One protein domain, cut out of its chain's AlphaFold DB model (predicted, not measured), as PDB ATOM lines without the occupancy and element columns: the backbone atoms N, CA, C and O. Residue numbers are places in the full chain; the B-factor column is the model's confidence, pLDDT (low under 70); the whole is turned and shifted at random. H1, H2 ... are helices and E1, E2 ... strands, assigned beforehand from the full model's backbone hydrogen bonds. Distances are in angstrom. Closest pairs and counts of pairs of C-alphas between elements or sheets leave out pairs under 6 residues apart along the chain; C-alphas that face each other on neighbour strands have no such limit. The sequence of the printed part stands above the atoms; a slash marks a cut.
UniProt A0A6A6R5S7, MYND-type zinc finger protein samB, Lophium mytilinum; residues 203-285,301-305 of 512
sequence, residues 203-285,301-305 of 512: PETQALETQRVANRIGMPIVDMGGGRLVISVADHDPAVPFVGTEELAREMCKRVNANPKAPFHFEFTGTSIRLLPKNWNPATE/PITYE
ATOM      1  N   PRO A 203      17.614  25.951   3.423       83.06
ATOM      2  CA  PRO A 203      16.691  25.938   4.562       83.06
ATOM      3  C   PRO A 203      16.369  27.332   5.106       83.06
ATOM      4  O   PRO A 203      15.237  27.606   5.496       83.06
ATOM      5  N   GLU A 204      17.336  28.249   5.096       81.69
ATOM      6  CA  GLU A 204      17.110  29.620   5.562       81.69
ATOM      7  C   GLU A 204      16.223  30.422   4.611       81.69
ATOM      8  O   GLU A 204      15.390  31.214   5.055       81.69
ATOM      9  N   THR A 205      16.376  30.226   3.300       82.62
ATOM     10  CA  THR A 205      15.480  30.825   2.313       82.62
ATOM     11  C   THR A 205      14.064  30.285   2.485       82.62
ATOM     12  O   THR A 205      13.121  31.076   2.498       82.62
ATOM     13  N   GLN A 206      13.901  28.970   2.671       82.44
ATOM     14  CA  GLN A 206      12.596  28.368   2.960       82.44
ATOM     15  C   GLN A 206      11.976  28.956   4.233       82.44
ATOM     16  O   GLN A 206      10.814  29.363   4.206       82.44
ATOM     17  N   ALA A 207      12.754  29.087   5.310       84.00
ATOM     18  CA  ALA A 207      12.318  29.707   6.557       84.00
ATOM     19  C   ALA A 207      11.877  31.167   6.355       84.00
ATOM     20  O   ALA A 207      10.805  31.571   6.805       84.00
ATOM     21  N   LEU A 208      12.660  31.962   5.618       82.19
ATOM     22  CA  LEU A 208      12.354  33.369   5.344       82.19
ATOM     23  C   LEU A 208      11.086  33.537   4.501       82.19
ATOM     24  O   LEU A 208      10.253  34.395   4.801       82.19
ATOM     25  N   GLU A 209      10.935  32.754   3.433       82.75
ATOM     26  CA  GLU A 209       9.727  32.807   2.608       82.75
ATOM     27  C   GLU A 209       8.510  32.289   3.388       82.75
ATOM     28  O   GLU A 209       7.436  32.877   3.281       82.75
ATOM     29  N   THR A 210       8.675  31.280   4.250       84.31
ATOM     30  CA  THR A 210       7.612  30.806   5.154       84.31
ATOM     31  C   THR A 210       7.174  31.903   6.121       84.31
ATOM     32  O   THR A 210       5.980  32.189   6.210       84.31
ATOM     33  N   GLN A 211       8.118  32.611   6.748       87.75
ATOM     34  CA  GLN A 211       7.826  33.772   7.594       87.75
ATOM     35  C   GLN A 211       7.085  34.873   6.825       87.75
ATOM     36  O   GLN A 211       6.120  35.450   7.322       87.75
ATOM     37  N   ARG A 212       7.476  35.157   5.576       81.50
ATOM     38  CA  ARG A 212       6.763  36.136   4.736       81.50
ATOM     39  C   ARG A 212       5.340  35.706   4.418       81.50
ATOM     40  O   ARG A 212       4.451  36.558   4.380       81.50
ATOM     41  N   VAL A 213       5.116  34.416   4.169       80.44
ATOM     42  CA  VAL A 213       3.762  33.887   3.987       80.44
ATOM     43  C   VAL A 213       2.972  34.066   5.282       80.44
ATOM     44  O   VAL A 213       1.888  34.634   5.199       80.44
ATOM     45  N   ALA A 214       3.525  33.696   6.445       82.62
ATOM     46  CA  ALA A 214       2.889  33.873   7.757       82.62
ATOM     47  C   ALA A 214       2.494  35.340   8.002       82.62
ATOM     48  O   ALA A 214       1.334  35.636   8.293       82.62
ATOM     49  N   ASN A 215       3.415  36.278   7.750       78.38
ATOM     50  CA  ASN A 215       3.172  37.721   7.837       78.38
ATOM     51  C   ASN A 215       2.038  38.172   6.909       78.38
ATOM     52  O   ASN A 215       1.160  38.930   7.320       78.38
ATOM     53  N   ARG A 216       2.044  37.705   5.654       76.56
ATOM     54  CA  ARG A 216       1.059  38.097   4.638       76.56
ATOM     55  C   ARG A 216      -0.332  37.548   4.934       76.56
ATOM     56  O   ARG A 216      -1.308  38.241   4.671       76.56
ATOM     57  N   ILE A 217      -0.438  36.320   5.434       78.19
ATOM     58  CA  ILE A 217      -1.734  35.725   5.787       78.19
ATOM     59  C   ILE A 217      -2.207  36.152   7.181       78.19
ATOM     60  O   ILE A 217      -3.395  36.044   7.466       78.19
ATOM     61  N   GLY A 218      -1.299  36.652   8.027       78.81
ATOM     62  CA  GLY A 218      -1.595  37.051   9.403       78.81
ATOM     63  C   GLY A 218      -1.913  35.865  10.311       78.81
ATOM     64  O   GLY A 218      -2.686  36.017  11.251       78.81
ATOM     65  N   MET A 219      -1.367  34.684  10.011       82.25
ATOM     66  CA  MET A 219      -1.590  33.448  10.767       82.25
ATOM     67  C   MET A 219      -0.286  32.659  10.942       82.25
ATOM     68  O   MET A 219       0.536  32.671  10.018       82.25
ATOM     69  N   PRO A 220      -0.101  31.969  12.083       82.06
ATOM     70  CA  PRO A 220       1.075  31.142  12.316       82.06
ATOM     71  C   PRO A 220       1.197  30.020  11.284       82.06
ATOM     72  O   PRO A 220       0.209  29.384  10.905       82.06
ATOM     73  N   ILE A 221       2.424  29.747  10.845       85.44
ATOM     74  CA  ILE A 221       2.738  28.611   9.972       85.44
ATOM     75  C   ILE A 221       3.732  27.708  10.689       85.44
ATOM     76  O   ILE A 221       4.796  28.159  11.084       85.44
ATOM     77  N   VAL A 222       3.408  26.432  10.833       84.94
ATOM     78  CA  VAL A 222       4.279  25.402  11.394       84.94
ATOM     79  C   VAL A 222       4.929  24.637  10.246       84.94
ATOM     80  O   VAL A 222       4.248  23.963   9.473       84.94
ATOM     81  N   ASP A 223       6.244  24.737  10.117       85.19
ATOM     82  CA  ASP A 223       7.030  23.868   9.248       85.19
ATOM     83  C   ASP A 223       7.311  22.555   9.973       85.19
ATOM     84  O   ASP A 223       7.972  22.521  11.011       85.19
ATOM     85  N   MET A 224       6.775  21.471   9.422       79.19
ATOM     86  CA  MET A 224       6.916  20.109   9.936       79.19
ATOM     87  C   MET A 224       8.122  19.383   9.319       79.19
ATOM     88  O   MET A 224       8.303  18.188   9.557       79.19
ATOM     89  N   GLY A 225       8.920  20.073   8.499       77.69
ATOM     90  CA  GLY A 225      10.053  19.520   7.773       77.69
ATOM     91  C   GLY A 225       9.634  18.799   6.491       77.69
ATOM     92  O   GLY A 225       8.458  18.509   6.243       77.69
ATOM     93  N   GLY A 226      10.609  18.528   5.619       75.62
ATOM     94  CA  GLY A 226      10.371  17.834   4.345       75.62
ATOM     95  C   GLY A 226       9.417  18.578   3.397       75.62
ATOM     96  O   GLY A 226       8.721  17.940   2.607       75.62
ATOM     97  N   GLY A 227       9.339  19.911   3.506       71.94
ATOM     98  CA  GLY A 227       8.464  20.764   2.693       71.94
ATOM     99  C   GLY A 227       6.987  20.761   3.109       71.94
ATOM    100  O   GLY A 227       6.132  21.180   2.326       71.94
ATOM    101  N   ARG A 228       6.652  20.267   4.310       69.62
ATOM    102  CA  ARG A 228       5.282  20.283   4.843       69.62
ATOM    103  C   ARG A 228       5.055  21.522   5.707       69.62
ATOM    104  O   ARG A 228       5.585  21.605   6.807       69.62
ATOM    105  N   LEU A 229       4.197  22.426   5.240       74.44
ATOM    106  CA  LEU A 229       3.760  23.605   5.990       74.44
ATOM    107  C   LEU A 229       2.320  23.413   6.482       74.44
ATOM    108  O   LEU A 229       1.435  23.045   5.712       74.44
ATOM    109  N   VAL A 230       2.068  23.678   7.758       77.19
ATOM    110  CA  VAL A 230       0.741  23.615   8.380       77.19
ATOM    111  C   VAL A 230       0.371  25.012   8.854       77.19
ATOM    112  O   VAL A 230       1.116  25.623   9.603       77.19
ATOM    113  N   ILE A 231      -0.774  25.543   8.431       73.38
ATOM    114  CA  ILE A 231      -1.279  26.805   8.986       73.38
ATOM    115  C   ILE A 231      -1.916  26.477  10.337       73.38
ATOM    116  O   ILE A 231      -2.882  25.714  10.380       73.38
ATOM    117  N   SER A 232      -1.373  27.025  11.422       64.56
ATOM    118  CA  SER A 232      -1.949  26.858  12.756       64.56
ATOM    119  C   SER A 232      -2.940  27.982  13.041       64.56
ATOM    120  O   SER A 232      -2.743  29.133  12.648       64.56
ATOM    121  N   VAL A 233      -4.035  27.648  13.718       57.91
ATOM    122  CA  VAL A 233      -4.923  28.644  14.318       57.91
ATOM    123  C   VAL A 233      -4.353  28.933  15.704       57.91
ATOM    124  O   VAL A 233      -3.969  27.992  16.398       57.91
ATOM    125  N   ALA A 234      -4.255  30.207  16.094       47.06
ATOM    126  CA  ALA A 234      -3.759  30.582  17.418       47.06
ATOM    127  C   ALA A 234      -4.449  29.730  18.509       47.06
ATOM    128  O   ALA A 234      -5.665  29.541  18.450       47.06
ATOM    129  N   ASP A 235      -3.652  29.191  19.438       49.75
ATOM    130  CA  ASP A 235      -4.019  28.254  20.520       49.75
ATOM    131  C   ASP A 235      -4.143  26.750  20.165       49.75
ATOM    132  O   ASP A 235      -4.558  25.959  21.016       49.75
ATOM    133  N   HIS A 236      -3.758  26.308  18.958       50.69
ATOM    134  CA  HIS A 236      -3.783  24.879  18.604       50.69
ATOM    135  C   HIS A 236      -2.443  24.161  18.858       50.69
ATOM    136  O   HIS A 236      -1.397  24.579  18.364       50.69
ATOM    137  N   ASP A 237      -2.484  23.054  19.613       52.66
ATOM    138  CA  ASP A 237      -1.344  22.153  19.819       52.66
ATOM    139  C   ASP A 237      -1.013  21.425  18.499       52.66
ATOM    140  O   ASP A 237      -1.858  20.676  17.998       52.66
ATOM    141  N   PRO A 238       0.192  21.604  17.923       45.72
ATOM    142  CA  PRO A 238       0.577  20.981  16.656       45.72
ATOM    143  C   PRO A 238       0.632  19.444  16.709       45.72
ATOM    144  O   PRO A 238       0.692  18.804  15.657       45.72
ATOM    145  N   ALA A 239       0.604  18.834  17.902       49.19
ATOM    146  CA  ALA A 239       0.495  17.386  18.079       49.19
ATOM    147  C   ALA A 239      -0.951  16.860  17.985       49.19
ATOM    148  O   ALA A 239      -1.156  15.647  17.866       49.19
ATOM    149  N   VAL A 240      -1.959  17.737  18.023       45.75
ATOM    150  CA  VAL A 240      -3.374  17.362  17.926       45.75
ATOM    151  C   VAL A 240      -3.817  17.432  16.457       45.75
ATOM    152  O   VAL A 240      -3.664  18.472  15.817       45.75
ATOM    153  N   PRO A 241      -4.367  16.346  15.875       45.03
ATOM    154  CA  PRO A 241      -4.919  16.373  14.525       45.03
ATOM    155  C   PRO A 241      -5.987  17.459  14.398       45.03
ATOM    156  O   PRO A 241      -6.790  17.642  15.307       45.03
ATOM    157  N   PHE A 242      -6.015  18.133  13.253       45.12
ATOM    158  CA  PHE A 242      -6.916  19.241  12.934       45.12
ATOM    159  C   PHE A 242      -8.399  18.836  13.113       45.12
ATOM    160  O   PHE A 242      -9.027  18.307  12.194       45.12
ATOM    161  N   VAL A 243      -8.984  19.043  14.298       42.78
ATOM    162  CA  VAL A 243     -10.417  18.802  14.540       42.78
ATOM    163  C   VAL A 243     -11.151  20.130  14.431       42.78
ATOM    164  O   VAL A 243     -11.325  20.864  15.399       42.78
ATOM    165  N   GLY A 244     -11.582  20.417  13.205       54.44
ATOM    166  CA  GLY A 244     -12.380  21.582  12.850       54.44
ATOM    167  C   GLY A 244     -11.733  22.380  11.727       54.44
ATOM    168  O   GLY A 244     -10.628  22.885  11.878       54.44
ATOM    169  N   THR A 245     -12.482  22.562  10.636       60.94
ATOM    170  CA  THR A 245     -12.243  23.530   9.552       60.94
ATOM    171  C   THR A 245     -11.524  23.077   8.268       60.94
ATOM    172  O   THR A 245     -10.821  23.859   7.632       60.94
ATOM    173  N   GLU A 246     -11.816  21.875   7.760       71.19
ATOM    174  CA  GLU A 246     -11.581  21.570   6.333       71.19
ATOM    175  C   GLU A 246     -12.096  22.703   5.411       71.19
ATOM    176  O   GLU A 246     -11.424  23.097   4.458       71.19
ATOM    177  N   GLU A 247     -13.246  23.300   5.736       72.88
ATOM    178  CA  GLU A 247     -13.797  24.453   5.015       72.88
ATOM    179  C   GLU A 247     -12.946  25.728   5.136       72.88
ATOM    180  O   GLU A 247     -12.784  26.429   4.137       72.88
ATOM    181  N   LEU A 248     -12.353  26.024   6.302       68.88
ATOM    182  CA  LEU A 248     -11.465  27.187   6.462       68.88
ATOM    183  C   LEU A 248     -10.157  26.972   5.708       68.88
ATOM    184  O   LEU A 248      -9.720  27.874   5.004       68.88
ATOM    185  N   ALA A 249      -9.569  25.777   5.793       69.31
ATOM    186  CA  ALA A 249      -8.367  25.436   5.040       69.31
ATOM    187  C   ALA A 249      -8.614  25.540   3.525       69.31
ATOM    188  O   ALA A 249      -7.817  26.144   2.804       69.31
ATOM    189  N   ARG A 250      -9.762  25.046   3.035       78.44
ATOM    190  CA  ARG A 250     -10.180  25.201   1.630       78.44
ATOM    191  C   ARG A 250     -10.378  26.669   1.241       78.44
ATOM    192  O   ARG A 250      -9.899  27.080   0.184       78.44
ATOM    193  N   GLU A 251     -11.043  27.466   2.074       77.31
ATOM    194  CA  GLU A 251     -11.277  28.894   1.819       77.31
ATOM    195  C   GLU A 251      -9.971  29.708   1.861       77.31
ATOM    196  O   GLU A 251      -9.767  30.601   1.037       77.31
ATOM    197  N   MET A 252      -9.034  29.366   2.746       69.25
ATOM    198  CA  MET A 252      -7.699  29.965   2.784       69.25
ATOM    199  C   MET A 252      -6.890  29.623   1.535       69.25
ATOM    200  O   MET A 252      -6.394  30.540   0.878       69.25
ATOM    201  N   CYS A 253      -6.815  28.343   1.146       79.06
ATOM    202  CA  CYS A 253      -6.171  27.937  -0.105       79.06
ATOM    203  C   CYS A 253      -6.759  28.712  -1.289       79.06
ATOM    204  O   CYS A 253      -6.020  29.260  -2.104       79.06
ATOM    205  N   LYS A 254      -8.088  28.849  -1.347       81.94
ATOM    206  CA  LYS A 254      -8.778  29.623  -2.383       81.94
ATOM    207  C   LYS A 254      -8.359  31.097  -2.393       81.94
ATOM    208  O   LYS A 254      -8.065  31.624  -3.464       81.94
ATOM    209  N   ARG A 255      -8.292  31.761  -1.233       74.19
ATOM    210  CA  ARG A 255      -7.875  33.172  -1.124       74.19
ATOM    211  C   ARG A 255      -6.428  33.388  -1.538       74.19
ATOM    212  O   ARG A 255      -6.146  34.331  -2.275       74.19
ATOM    213  N   VAL A 256      -5.517  32.520  -1.102       71.31
ATOM    214  CA  VAL A 256      -4.102  32.661  -1.456       71.31
ATOM    215  C   VAL A 256      -3.882  32.358  -2.941       71.31
ATOM    216  O   VAL A 256      -3.182  33.108  -3.624       71.31
ATOM    217  N   ASN A 257      -4.565  31.343  -3.479       82.19
ATOM    218  CA  ASN A 257      -4.502  30.988  -4.901       82.19
ATOM    219  C   ASN A 257      -5.144  32.036  -5.817       82.19
ATOM    220  O   ASN A 257      -4.759  32.144  -6.981       82.19
ATOM    221  N   ALA A 258      -6.083  32.837  -5.305       78.44
ATOM    222  CA  ALA A 258      -6.672  33.945  -6.048       78.44
ATOM    223  C   ALA A 258      -5.668  35.077  -6.339       78.44
ATOM    224  O   ALA A 258      -5.945  35.917  -7.192       78.44
ATOM    225  N   ASN A 259      -4.497  35.110  -5.685       75.44
ATOM    226  CA  ASN A 259      -3.465  36.097  -5.981       75.44
ATOM    227  C   ASN A 259      -2.761  35.774  -7.322       75.44
ATOM    228  O   ASN A 259      -1.984  34.812  -7.414       75.44
ATOM    229  N   PRO A 260      -2.943  36.591  -8.381       73.81
ATOM    230  CA  PRO A 260      -2.329  36.330  -9.678       73.81
ATOM    231  C   PRO A 260      -0.795  36.405  -9.634       73.81
ATOM    232  O   PRO A 260      -0.148  35.739 -10.441       73.81
ATOM    233  N   LYS A 261      -0.216  37.134  -8.670       69.88
ATOM    234  CA  LYS A 261       1.230  37.359  -8.527       69.88
ATOM    235  C   LYS A 261       1.944  36.341  -7.630       69.88
ATOM    236  O   LYS A 261       3.164  36.401  -7.524       69.88
ATOM    237  N   ALA A 262       1.223  35.438  -6.964       68.25
ATOM    238  CA  ALA A 262       1.860  34.436  -6.115       68.25
ATOM    239  C   ALA A 262       2.698  33.454  -6.970       68.25
ATOM    240  O   ALA A 262       2.168  32.928  -7.952       68.25
ATOM    241  N   PRO A 263       3.977  33.194  -6.627       62.72
ATOM    242  CA  PRO A 263       4.803  32.205  -7.334       62.72
ATOM    243  C   PRO A 263       4.384  30.755  -7.035       62.72
ATOM    244  O   PRO A 263       4.732  29.839  -7.780       62.72
ATOM    245  N   PHE A 264       3.589  30.560  -5.982       75.06
ATOM    246  CA  PHE A 264       3.104  29.269  -5.513       75.06
ATOM    247  C   PHE A 264       1.571  29.248  -5.446       75.06
ATOM    248  O   PHE A 264       0.931  30.297  -5.355       75.06
ATOM    249  N   HIS A 265       1.000  28.048  -5.466       80.94
ATOM    250  CA  HIS A 265      -0.377  27.761  -5.103       80.94
ATOM    251  C   HIS A 265      -0.402  26.779  -3.925       80.94
ATOM    252  O   HIS A 265       0.528  26.001  -3.724       80.94
ATOM    253  N   PHE A 266      -1.460  26.842  -3.130       80.25
ATOM    254  CA  PHE A 266      -1.700  25.998  -1.975       80.25
ATOM    255  C   PHE A 266      -2.727  24.925  -2.340       80.25
ATOM    256  O   PHE A 266      -3.822  25.245  -2.810       80.25
ATOM    257  N   GLU A 267      -2.390  23.660  -2.123       81.62
ATOM    258  CA  GLU A 267      -3.294  22.525  -2.308       81.62
ATOM    259  C   GLU A 267      -3.641  21.921  -0.948       81.62
ATOM    260  O   GLU A 267      -2.762  21.538  -0.182       81.62
ATOM    261  N   PHE A 268      -4.931  21.825  -0.634       79.44
ATOM    262  CA  PHE A 268      -5.381  21.143   0.574       79.44
ATOM    263  C   PHE A 268      -5.547  19.645   0.300       79.44
ATOM    264  O   PHE A 268      -6.391  19.262  -0.510       79.44
ATOM    265  N   THR A 269      -4.787  18.792   0.992       76.19
ATOM    266  CA  THR A 269      -4.818  17.329   0.811       76.19
ATOM    267  C   THR A 269      -5.653  16.603   1.869       76.19
ATOM    268  O   THR A 269      -5.380  15.449   2.191       76.19
ATOM    269  N   GLY A 270      -6.642  17.275   2.461       73.44
ATOM    270  CA  GLY A 270      -7.527  16.713   3.491       73.44
ATOM    271  C   GLY A 270      -6.988  16.861   4.915       73.44
ATOM    272  O   GLY A 270      -7.713  17.294   5.800       73.44
ATOM    273  N   THR A 271      -5.712  16.550   5.141       65.38
ATOM    274  CA  THR A 271      -5.075  16.648   6.471       65.38
ATOM    275  C   THR A 271      -3.944  17.667   6.544       65.38
ATOM    276  O   THR A 271      -3.405  17.913   7.618       65.38
ATOM    277  N   SER A 272      -3.558  18.260   5.416       63.62
ATOM    278  CA  SER A 272      -2.488  19.252   5.350       63.62
ATOM    279  C   SER A 272      -2.665  20.176   4.153       63.62
ATOM    280  O   SER A 272      -3.475  19.922   3.256       63.62
ATOM    281  N   ILE A 273      -1.910  21.270   4.157       68.06
ATOM    282  CA  ILE A 273      -1.800  22.189   3.034       68.06
ATOM    283  C   ILE A 273      -0.409  21.994   2.420       68.06
ATOM    284  O   ILE A 273       0.592  21.918   3.128       68.06
ATOM    285  N   ARG A 274      -0.330  21.882   1.096       74.12
ATOM    286  CA  ARG A 274       0.923  21.769   0.344       74.12
ATOM    287  C   ARG A 274       1.181  23.042  -0.436       74.12
ATOM    288  O   ARG A 274       0.263  23.572  -1.053       74.12
ATOM    289  N   LEU A 275       2.430  23.493  -0.440       74.31
ATOM    290  CA  LEU A 275       2.893  24.589  -1.282       74.31
ATOM    291  C   LEU A 275       3.446  24.011  -2.589       74.31
ATOM    292  O   LEU A 275       4.378  23.211  -2.568       74.31
ATOM    293  N   LEU A 276       2.880  24.406  -3.723       75.75
ATOM    294  CA  LEU A 276       3.258  23.912  -5.045       75.75
ATOM    295  C   LEU A 276       3.575  25.090  -5.976       75.75
ATOM    296  O   LEU A 276       2.880  26.105  -5.925       75.75
ATOM    297  N   PRO A 277       4.583  25.007  -6.862       72.62
ATOM    298  CA  PRO A 277       4.817  26.038  -7.872       72.62
ATOM    299  C   PRO A 277       3.561  26.286  -8.718       72.62
ATOM    300  O   PRO A 277       2.829  25.360  -9.059       72.62
ATOM    301  N   LYS A 278       3.279  27.540  -9.083       77.56
ATOM    302  CA  LYS A 278       2.056  27.887  -9.834       77.56
ATOM    303  C   LYS A 278       2.009  27.296 -11.253       77.56
ATOM    304  O   LYS A 278       0.941  27.177 -11.839       77.56
ATOM    305  N   ASN A 279       3.166  26.950 -11.807       78.81
ATOM    306  CA  ASN A 279       3.325  26.292 -13.102       78.81
ATOM    307  C   ASN A 279       3.386  24.759 -13.012       78.81
ATOM    308  O   ASN A 279       3.571  24.126 -14.048       78.81
ATOM    309  N   TRP A 280       3.262  24.181 -11.816       77.50
ATOM    310  CA  TRP A 280       3.258  22.735 -11.643       77.50
ATOM    311  C   TRP A 280       1.997  22.132 -12.269       77.50
ATOM    312  O   TRP A 280       0.881  22.585 -12.000       77.50
ATOM    313  N   ASN A 281       2.178  21.119 -13.116       73.62
ATOM    314  CA  ASN A 281       1.084  20.407 -13.770       73.62
ATOM    315  C   ASN A 281       1.113  18.926 -13.360       73.62
ATOM    316  O   ASN A 281       2.009  18.206 -13.804       73.62
ATOM    317  N   PRO A 282       0.117  18.433 -12.600       67.56
ATOM    318  CA  PRO A 282       0.099  17.054 -12.111       67.56
ATOM    319  C   PRO A 282       0.133  15.996 -13.220       67.56
ATOM    320  O   PRO A 282       0.558  14.871 -12.973       67.56
ATOM    321  N   ALA A 283      -0.322  16.332 -14.433       69.06
ATOM    322  CA  ALA A 283      -0.373  15.394 -15.553       69.06
ATOM    323  C   ALA A 283       0.985  15.205 -16.246       69.06
ATOM    324  O   ALA A 283       1.264  14.128 -16.766       69.06
ATOM    325  N   THR A 284       1.816  16.249 -16.283       68.75
ATOM    326  CA  THR A 284       3.115  16.233 -16.985       68.75
ATOM    327  C   THR A 284       4.300  16.169 -16.037       68.75
ATOM    328  O   THR A 284       5.377  15.727 -16.419       68.75
ATOM    329  N   GLU A 285       4.092  16.596 -14.798       66.75
ATOM    330  CA  GLU A 285       5.048  16.562 -13.703       66.75
ATOM    331  C   GLU A 285       4.394  15.811 -12.541       66.75
ATOM    332  O   GLU A 285       4.187  16.402 -11.473       66.75
ATOM    333  N   PRO A 301       9.386  20.642  14.807       83.31
ATOM    334  CA  PRO A 301       8.528  21.589  14.109       83.31
ATOM    335  C   PRO A 301       8.881  23.039  14.457       83.31
ATOM    336  O   PRO A 301       9.018  23.381  15.632       83.31
ATOM    337  N   ILE A 302       9.003  23.894  13.441       86.75
ATOM    338  CA  ILE A 302       9.309  25.318  13.617       86.75
ATOM    339  C   ILE A 302       8.038  26.114  13.350       86.75
ATOM    340  O   ILE A 302       7.474  26.031  12.264       86.75
ATOM    341  N   THR A 303       7.591  26.896  14.332       86.94
ATOM    342  CA  THR A 303       6.434  27.787  14.167       86.94
ATOM    343  C   THR A 303       6.904  29.192  13.810       86.94
ATOM    344  O   THR A 303       7.665  29.810  14.550       86.94
ATOM    345  N   TYR A 304       6.433  29.688  12.674       89.19
ATOM    346  CA  TYR A 304       6.620  31.043  12.177       89.19
ATOM    347  C   TYR A 304       5.385  31.861  12.539       89.19
ATOM    348  O   TYR A 304       4.355  31.793  11.862       89.19
ATOM    349  N   GLU A 305       5.484  32.604  13.635       88.19
ATOM    350  CA  GLU A 305       4.441  33.529  14.072       88.19
ATOM    351  C   GLU A 305       4.421  34.766  13.173       88.19
ATOM    352  O   GLU A 305       5.496  35.284  12.865       88.19
TER     353      GLU A 305
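This is residues 203 to 285 and 301 to 305 of the 512 residues of the protein "MYND-type zinc finger protein samB" of Lophium mytilinum (UniProt A0A6A6R5S7). Two small helix-on-sheet units sit side by side: H1 packs on one face of the three-stranded sheet E2-E1-E5, and H2 packs on the hairpin E3-E4, mostly on E3. The units meet where E2 comes to E4, and residues 232 to 245 make a wide loop from E2 to H2. The printed part has 88 residues with two named helices and five named strands, in the order H1 E1 E2 H2 E3 E4 E5; both sheets are antiparallel and the class is mixed. It is compact, with a radius of gyration of the C-alphas of 12.8 A, and spans 37 by 30 by 22 A.

Begin at E1, residues 221 to 223, the inner strand between E2, residues 229 to 231, and E5, residues 302 to 304. E1 and E2 are an antiparallel hairpin; N 222 and O 230 are within hydrogen-bond range at 2.7 A. E5 is antiparallel to E1, with N 223 and O 302 at 2.8 A. H1, residues 203 to 217, is on this sheet, over E1 and E5, at a height of 8.9 A, and makes two layers with it, a helix on one face of a sheet. It runs along the strands, at 14 degrees to E1 on the local plane; its closest C-alpha pair with E5 is Gln 211 and Tyr 304, 5.5 A. E2 touches E4, residues 273 to 277, closest at the C-alphas of Val 230 and Ile 273, 6.1 A. E4 forms an antiparallel hairpin with E3, residues 264 to 268; N 265 and O 276 are 2.7 A apart. H2, residues 246 to 257, touches E3, closest at the C-alphas of Cys 253 and Phe 266, 5.2 A. In H1 and H2 every O i to N i+4 pair is within hydrogen-bond range.

Find C-alpha 203 at (16.691, 25.938, 4.562); from there H1 runs 20.9 A. H2 begins at C-alpha 246, (-11.581, 21.570, 6.333), and runs 16.3 A. E5 ends at C-alpha 304, (6.620, 31.043, 12.177).

The C-alphas farthest apart, Asp 235 and Thr 284, are 40.0 A apart. Residues 286 to 300 are cut out, a gap of 28.5 A between C-alphas 285 and 301. The link E2 to H2 is long, and its residues 232 to 245 are under pLDDT 70, as are residues 282 to 285 among others.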